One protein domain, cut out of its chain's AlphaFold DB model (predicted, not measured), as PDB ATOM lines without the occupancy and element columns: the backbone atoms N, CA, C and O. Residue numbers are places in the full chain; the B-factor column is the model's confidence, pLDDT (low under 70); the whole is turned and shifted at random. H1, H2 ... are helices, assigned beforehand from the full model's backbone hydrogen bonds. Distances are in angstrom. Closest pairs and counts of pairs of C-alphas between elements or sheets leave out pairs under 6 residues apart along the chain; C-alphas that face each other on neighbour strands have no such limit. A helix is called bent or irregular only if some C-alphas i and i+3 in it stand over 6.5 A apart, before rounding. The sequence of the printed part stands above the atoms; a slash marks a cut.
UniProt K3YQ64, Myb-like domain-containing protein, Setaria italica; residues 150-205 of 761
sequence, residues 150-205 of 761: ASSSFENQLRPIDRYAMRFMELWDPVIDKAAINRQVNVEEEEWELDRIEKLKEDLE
ATOM      1  N   ALA A 150     148.509 155.573 224.206       47.00
ATOM      2  CA  ALA A 150     147.178 155.053 224.545       47.00
ATOM      3  C   ALA A 150     147.266 153.763 225.390       47.00
ATOM      4  O   ALA A 150     146.757 153.713 226.508       47.00
ATOM      5  N   SER A 151     148.003 152.755 224.915       43.34
ATOM      6  CA  SER A 151     148.246 151.514 225.661       43.34
ATOM      7  C   SER A 151     149.327 151.679 226.734       43.34
ATOM      8  O   SER A 151     149.139 151.253 227.876       43.34
ATOM      9  N   SER A 152     150.452 152.336 226.420       51.09
ATOM     10  CA  SER A 152     151.584 152.396 227.356       51.09
ATOM     11  C   SER A 152     151.382 153.347 228.542       51.09
ATOM     12  O   SER A 152     151.987 153.114 229.588       51.09
ATOM     13  N   SER A 153     150.531 154.380 228.464       56.84
ATOM     14  CA  SER A 153     150.237 155.222 229.640       56.84
ATOM     15  C   SER A 153     149.376 154.485 230.669       56.84
ATOM     16  O   SER A 153     149.610 154.632 231.870       56.84
ATOM     17  N   PHE A 154     148.439 153.642 230.221       64.00
ATOM     18  CA  PHE A 154     147.660 152.760 231.089       64.00
ATOM     19  C   PHE A 154     148.522 151.618 231.642       64.00
ATOM     20  O   PHE A 154     148.579 151.423 232.856       64.00
ATOM     21  N   GLU A 155     149.296 150.931 230.792       66.94
ATOM     22  CA  GLU A 155     150.211 149.874 231.247       66.94
ATOM     23  C   GLU A 155     151.238 150.408 232.267       66.94
ATOM     24  O   GLU A 155     151.598 149.713 233.217       66.94
ATOM     25  N   ASN A 156     151.671 151.668 232.151       69.56
ATOM     26  CA  ASN A 156     152.558 152.283 233.138       69.56
ATOM     27  C   ASN A 156     151.888 152.671 234.466       69.56
ATOM     28  O   ASN A 156     152.609 152.824 235.457       69.56
ATOM     29  N   GLN A 157     150.558 152.770 234.525       75.62
ATOM     30  CA  GLN A 157     149.795 152.960 235.768       75.62
ATOM     31  C   GLN A 157     149.476 151.629 236.466       75.62
ATOM     32  O   GLN A 157     149.429 151.573 237.695       75.62
ATOM     33  N   LEU A 158     149.325 150.540 235.705       73.81
ATOM     34  CA  LEU A 158     149.148 149.187 236.239       73.81
ATOM     35  C   LEU A 158     150.293 148.783 237.186       73.81
ATOM     36  O   LEU A 158     151.470 149.097 236.952       73.81
ATOM     37  N   ARG A 159     149.990 148.013 238.242       77.38
ATOM     38  CA  ARG A 159     151.034 147.445 239.115       77.38
ATOM     39  C   ARG A 159     151.837 146.412 238.308       77.38
ATOM     40  O   ARG A 159     151.277 145.804 237.396       77.38
ATOM     41  N   PRO A 160     153.109 146.119 238.643       74.06
ATOM     42  CA  PRO A 160     153.910 145.145 237.891       74.06
ATOM     43  C   PRO A 160     153.225 143.781 237.707       74.06
ATOM     44  O   PRO A 160     153.319 143.187 236.638       74.06
ATOM     45  N   ILE A 161     152.480 143.318 238.718       71.44
ATOM     46  CA  ILE A 161     151.710 142.066 238.666       71.44
ATOM     47  C   ILE A 161     150.561 142.110 237.648       71.44
ATOM     48  O   ILE A 161     150.288 141.097 237.014       71.44
ATOM     49  N   ASP A 162     149.934 143.271 237.441       74.19
ATOM     50  CA  ASP A 162     148.827 143.437 236.493       74.19
ATOM     51  C   ASP A 162     149.356 143.562 235.055       74.19
ATOM     52  O   ASP A 162     148.786 142.973 234.144       74.19
ATOM     53  N   ARG A 163     150.504 144.230 234.853       79.25
ATOM     54  CA  ARG A 163     151.223 144.234 233.559       79.25
ATOM     55  C   ARG A 163     151.646 142.826 233.161       79.25
ATOM     56  O   ARG A 163     151.461 142.415 232.019       79.25
ATOM     57  N   TYR A 164     152.194 142.069 234.118       76.12
ATOM     58  CA  TYR A 164     152.528 140.666 233.902       76.12
ATOM     59  C   TYR A 164     151.273 139.847 233.586       76.12
ATOM     60  O   TYR A 164     151.307 139.052 232.660       76.12
ATOM     61  N   ALA A 165     150.159 140.064 234.294       74.69
ATOM     62  CA  ALA A 165     148.890 139.393 234.010       74.69
ATOM     63  C   ALA A 165     148.376 139.680 232.589       74.69
ATOM     64  O   ALA A 165     147.966 138.751 231.898       74.69
ATOM     65  N   MET A 166     148.439 140.938 232.145       73.75
ATOM     66  CA  MET A 166     148.020 141.377 230.812       73.75
ATOM     67  C   MET A 166     148.857 140.691 229.721       73.75
ATOM     68  O   MET A 166     148.318 139.913 228.937       73.75
ATOM     69  N   ARG A 167     150.190 140.837 229.776       73.62
ATOM     70  CA  ARG A 167     151.133 140.175 228.854       73.62
ATOM     71  C   ARG A 167     151.078 138.649 228.924       73.62
ATOM     72  O   ARG A 167     151.312 137.971 227.927       73.62
ATOM     73  N   PHE A 168     150.770 138.089 230.093       72.81
ATOM     74  CA  PHE A 168     150.538 136.658 230.239       72.81
ATOM     75  C   PHE A 168     149.278 136.243 229.486       72.81
ATOM     76  O   PHE A 168     149.363 135.309 228.706       72.81
ATOM     77  N   MET A 169     148.136 136.924 229.643       69.00
ATOM     78  CA  MET A 169     146.925 136.579 228.880       69.00
ATOM     79  C   MET A 169     147.112 136.789 227.371       69.00
ATOM     80  O   MET A 169     146.660 135.960 226.589       69.00
ATOM     81  N   GLU A 170     147.857 137.819 226.958       66.25
ATOM     82  CA  GLU A 170     148.253 138.021 225.558       66.25
ATOM     83  C   GLU A 170     149.076 136.848 224.991       66.25
ATOM     84  O   GLU A 170     148.956 136.545 223.804       66.25
ATOM     85  N   LEU A 171     149.919 136.190 225.794       67.06
ATOM     86  CA  LEU A 171     150.836 135.131 225.340       67.06
ATOM     87  C   LEU A 171     150.339 133.701 225.633       67.06
ATOM     88  O   LEU A 171     150.764 132.750 224.983       67.06
ATOM     89  N   TRP A 172     149.453 133.538 226.616       61.38
ATOM     90  CA  TRP A 172     148.981 132.248 227.134       61.38
ATOM     91  C   TRP A 172     147.933 131.571 226.246       61.38
ATOM     92  O   TRP A 172     147.649 130.390 226.453       61.38
ATOM     93  N   ASP A 173     147.376 132.285 225.263       53.75
ATOM     94  CA  ASP A 173     146.304 131.763 224.418       53.75
ATOM     95  C   ASP A 173     146.744 131.428 222.973       53.75
ATOM     96  O   ASP A 173     146.744 132.292 222.094       53.75
ATOM     97  N   PRO A 174     147.114 130.155 222.714       55.22
ATOM     98  CA  PRO A 174     147.235 129.563 221.385       55.22
ATOM     99  C   PRO A 174     145.967 128.775 220.984       55.22
ATOM    100  O   PRO A 174     146.057 127.826 220.204       55.22
ATOM    101  N   VAL A 175     144.808 129.064 221.588       54.25
ATOM    102  CA  VAL A 175     143.502 128.440 221.281       54.25
ATOM    103  C   VAL A 175     142.558 129.462 220.646       54.25
ATOM    104  O   VAL A 175     141.825 129.123 219.720       54.25
ATOM    105  N   ILE A 176     142.625 130.715 221.090       58.28
ATOM    106  CA  ILE A 176     142.103 131.873 220.373       58.28
ATOM    107  C   ILE A 176     142.977 132.121 219.140       58.28
ATOM    108  O   ILE A 176     144.118 132.577 219.241       58.28
ATOM    109  N   ASP A 177     142.416 131.878 217.953       58.66
ATOM    110  CA  ASP A 177     142.956 132.467 216.733       58.66
ATOM    111  C   ASP A 177     142.693 133.980 216.759       58.66
ATOM    112  O   ASP A 177     141.574 134.456 216.548       58.66
ATOM    113  N   LYS A 178     143.750 134.749 217.023       63.25
ATOM    114  CA  LYS A 178     143.705 136.214 217.038       63.25
ATOM    115  C   LYS A 178     143.340 136.796 215.671       63.25
ATOM    116  O   LYS A 178     142.754 137.869 215.621       63.25
ATOM    117  N   ALA A 179     143.636 136.099 214.570       62.00
ATOM    118  CA  ALA A 179     143.189 136.521 213.248       62.00
ATOM    119  C   ALA A 179     141.682 136.285 213.056       62.00
ATOM    120  O   ALA A 179     141.043 137.070 212.364       62.00
ATOM    121  N   ALA A 180     141.096 135.264 213.690       62.91
ATOM    122  CA  ALA A 180     139.647 135.057 213.692       62.91
ATOM    123  C   ALA A 180     138.915 136.104 214.549       62.91
ATOM    124  O   ALA A 180     137.927 136.661 214.079       62.91
ATOM    125  N   ILE A 181     139.413 136.432 215.752       67.19
ATOM    126  CA  ILE A 181     138.808 137.505 216.566       67.19
ATOM    127  C   ILE A 181     138.963 138.867 215.890       67.19
ATOM    128  O   ILE A 181     137.976 139.587 215.789       67.19
ATOM    129  N   ASN A 182     140.140 139.209 215.356       68.94
ATOM    130  CA  ASN A 182     140.295 140.476 214.640       68.94
ATOM    131  C   ASN A 182     139.371 140.546 213.413       68.94
ATOM    132  O   ASN A 182     138.775 141.585 213.181       68.94
ATOM    133  N   ARG A 183     139.158 139.445 212.672       68.00
ATOM    134  CA  ARG A 183     138.146 139.414 211.598       68.00
ATOM    135  C   ARG A 183     136.728 139.665 212.114       68.00
ATOM    136  O   ARG A 183     136.000 140.386 211.453       68.00
ATOM    137  N   GLN A 184     136.346 139.102 213.262       65.31
ATOM    138  CA  GLN A 184     135.026 139.348 213.850       65.31
ATOM    139  C   GLN A 184     134.850 140.820 214.251       65.31
ATOM    140  O   GLN A 184     133.839 141.416 213.904       65.31
ATOM    141  N   VAL A 185     135.853 141.415 214.907       72.06
ATOM    142  CA  VAL A 185     135.829 142.830 215.317       72.06
ATOM    143  C   VAL A 185     135.800 143.759 214.101       72.06
ATOM    144  O   VAL A 185     135.017 144.699 214.076       72.06
ATOM    145  N   ASN A 186     136.594 143.473 213.064       70.69
ATOM    146  CA  ASN A 186     136.561 144.218 211.804       70.69
ATOM    147  C   ASN A 186     135.197 144.120 211.090       70.69
ATOM    148  O   ASN A 186     134.810 145.077 210.433       70.69
ATOM    149  N   VAL A 187     134.479 142.996 211.211       71.69
ATOM    150  CA  VAL A 187     133.120 142.848 210.658       71.69
ATOM    151  C   VAL A 187     132.096 143.621 211.490       71.69
ATOM    152  O   VAL A 187     131.274 144.309 210.904       71.69
ATOM    153  N   GLU A 188     132.170 143.597 212.826       72.94
ATOM    154  CA  GLU A 188     131.314 144.445 213.678       72.94
ATOM    155  C   GLU A 188     131.570 145.951 213.436       72.94
ATOM    156  O   GLU A 188     130.639 146.752 213.484       72.94
ATOM    157  N   GLU A 189     132.813 146.348 213.134       80.56
ATOM    158  CA  GLU A 189     133.177 147.726 212.766       80.56
ATOM    159  C   GLU A 189     132.644 148.118 211.371       80.56
ATOM    160  O   GLU A 189     132.086 149.205 211.216       80.56
ATOM    161  N   GLU A 190     132.734 147.223 210.377       75.06
ATOM    162  CA  GLU A 190     132.159 147.417 209.033       75.06
ATOM    163  C   GLU A 190     130.619 147.460 209.069       75.06
ATOM    164  O   GLU A 190     130.014 148.327 208.441       75.06
ATOM    165  N   GLU A 191     129.969 146.599 209.861       79.94
ATOM    166  CA  GLU A 191     128.515 146.621 210.082       79.94
ATOM    167  C   GLU A 191     128.057 147.930 210.755       79.94
ATOM    168  O   GLU A 191     127.043 148.500 210.350       79.94
ATOM    169  N   TRP A 192     128.819 148.465 211.720       84.50
ATOM    170  CA  TRP A 192     128.491 149.735 212.385       84.50
ATOM    171  C   TRP A 192     128.723 150.968 211.492       84.50
ATOM    172  O   TRP A 192     127.981 151.950 211.579       84.50
ATOM    173  N   GLU A 193     129.719 150.933 210.599       86.75
ATOM    174  CA  GLU A 193     129.887 151.977 209.580       86.75
ATOM    175  C   GLU A 193     128.790 151.904 208.501       86.75
ATOM    176  O   GLU A 193     128.292 152.948 208.071       86.75
ATOM    177  N   LEU A 194     128.341 150.703 208.120       84.88
ATOM    178  CA  LEU A 194     127.231 150.516 207.181       84.88
ATOM    179  C   LEU A 194     125.881 150.979 207.751       84.88
ATOM    180  O   LEU A 194     125.184 151.709 207.050       84.88
ATOM    181  N   ASP A 195     125.537 150.651 209.002       88.62
ATOM    182  CA  ASP A 195     124.333 151.160 209.696       88.62
ATOM    183  C   ASP A 195     124.307 152.698 209.713       88.62
ATOM    184  O   ASP A 195     123.327 153.342 209.328       88.62
ATOM    185  N   ARG A 196     125.450 153.311 210.042       89.81
ATOM    186  CA  ARG A 196     125.626 154.767 210.021       89.81
ATOM    187  C   ARG A 196     125.443 155.371 208.621       89.81
ATOM    188  O   ARG A 196     124.926 156.484 208.513       89.81
ATOM    189  N   ILE A 197     125.868 154.682 207.561       85.88
ATOM    190  CA  ILE A 197     125.693 155.124 206.167       85.88
ATOM    191  C   ILE A 197     124.244 154.924 205.697       85.88
ATOM    192  O   ILE A 197     123.702 155.808 205.031       85.88
ATOM    193  N   GLU A 198     123.603 153.810 206.053       86.31
ATOM    194  CA  GLU A 198     122.196 153.541 205.738       86.31
ATOM    195  C   GLU A 198     121.283 154.579 206.395       86.31
ATOM    196  O   GLU A 198     120.449 155.171 205.712       86.31
ATOM    197  N   LYS A 199     121.531 154.916 207.663       89.00
ATOM    198  CA  LYS A 199     120.816 155.981 208.368       89.00
ATOM    199  C   LYS A 199     120.975 157.355 207.712       89.00
ATOM    200  O   LYS A 199     119.983 158.030 207.464       89.00
ATOM    201  N   LEU A 200     122.202 157.754 207.359       88.38
ATOM    202  CA  LEU A 200     122.444 159.022 206.650       88.38
ATOM    203  C   LEU A 200     121.793 159.061 205.256       88.38
ATOM    204  O   LEU A 200     121.495 160.140 204.745       88.38
ATOM    205  N   LYS A 201     121.572 157.898 204.632       88.19
ATOM    206  CA  LYS A 201     120.796 157.773 203.395       88.19
ATOM    207  C   LYS A 201     119.289 157.864 203.664       88.19
ATOM    208  O   LYS A 201     118.604 158.495 202.869       88.19
ATOM    209  N   GLU A 202     118.774 157.252 204.730       88.81
ATOM    210  CA  GLU A 202     117.357 157.330 205.121       88.81
ATOM    211  C   GLU A 202     116.953 158.768 205.482       88.81
ATOM    212  O   GLU A 202     115.973 159.272 204.934       88.81
ATOM    213  N   ASP A 203     117.765 159.463 206.288       83.19
ATOM    214  CA  ASP A 203     117.586 160.885 206.624       83.19
ATOM    215  C   ASP A 203     117.502 161.761 205.348       83.19
ATOM    216  O   ASP A 203     116.643 162.638 205.237       83.19
ATOM    217  N   LEU A 204     118.355 161.492 204.349       80.56
ATOM    218  CA  LEU A 204     118.377 162.210 203.065       80.56
ATOM    219  C   LEU A 204     117.221 161.814 202.126       80.56
ATOM    220  O   LEU A 204     116.744 162.638 201.348       80.56
ATOM    221  N   GLU A 205     116.769 160.561 202.160       76.94
ATOM    222  CA  GLU A 205     115.629 160.086 201.363       76.94
ATOM    223  C   GLU A 205     114.311 160.675 201.894       76.94
ATOM    224  O   GLU A 205     113.455 161.063 201.096       76.94
TER     225      GLU A 205
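Overview. This is residues 150 to 205 of the 761 residues of the protein "Myb-like domain-containing protein" of Setaria italica (UniProt K3YQ64). The model is an open, bent chain of three helices: one long, straight helix, H3, sticks out as an arm with its residues 179 to 205, and at the other end the short helices H1 and H2 make a small hook. H2 and H3 form the two limbs of a wide corner at residues 173 to 177, with no packing between them. The printed part has 56 residues with three named helices, in the order H1, H2, H3, and no named strand; its class is all helix. The whole is extended, with a radius of gyration of the C-alphas of 18.2 A, and its outline is flat, spanning 55 by 29 by 10 A.

Arrangement. H1, residues 150 to 157, touches no helix but is near H2, residues 160 to 172. These two are close but not clearly touching, with 1 pair of C-alphas within 8 A. That closest pair is Glu 155 and Arg 163, whose C-alphas are 6.2 A apart. H1 and H2 run opposite ways at a steep tilt of 46 degrees, and their centres are 13.3 A apart. H3, residues 178 to 205, touches no helix. H1 and H3 are apart. H2 and H3 are apart too, though they follow each other along the chain. In H2 and H3 every O i to N i+4 pair is within hydrogen-bond range, and in H1 3 of 4 are.

Along the chain. H1 begins at C-alpha 150, at (147.178, 155.053, 224.545), and ends at residue 157, 11.7 A from first to last C-alpha. H2 runs from Pro 160, with its C-alpha at (153.910, 145.145, 237.891), to Trp 172, a length of 17.5 A. H3 runs from Lys 178 to Glu 205, 28 residues over 40.0 A, and its last C-alpha is at (115.629, 160.086, 201.363). None of the three helices is bent.

Size, cuts and confidence. The two C-alphas farthest apart are those of Pro 160 and Glu 205, at 55.0 A, while those of Ala 150 and Glu 205, the first and last printed, are 39.5 A apart. Residues 171 to 177 and residues 179 to 205 stand free. The printed part has no cut. Both links are tight: 2 residues lie between H1 and H2, and 5 between H2 and H3. The mean pLDDT of the printed part is 71.8, and 23 residues, 150 to 156 and 169 to 184, are under 70. The mean pLDDT is 59 in H1, 72 in H2 and 78 in H3.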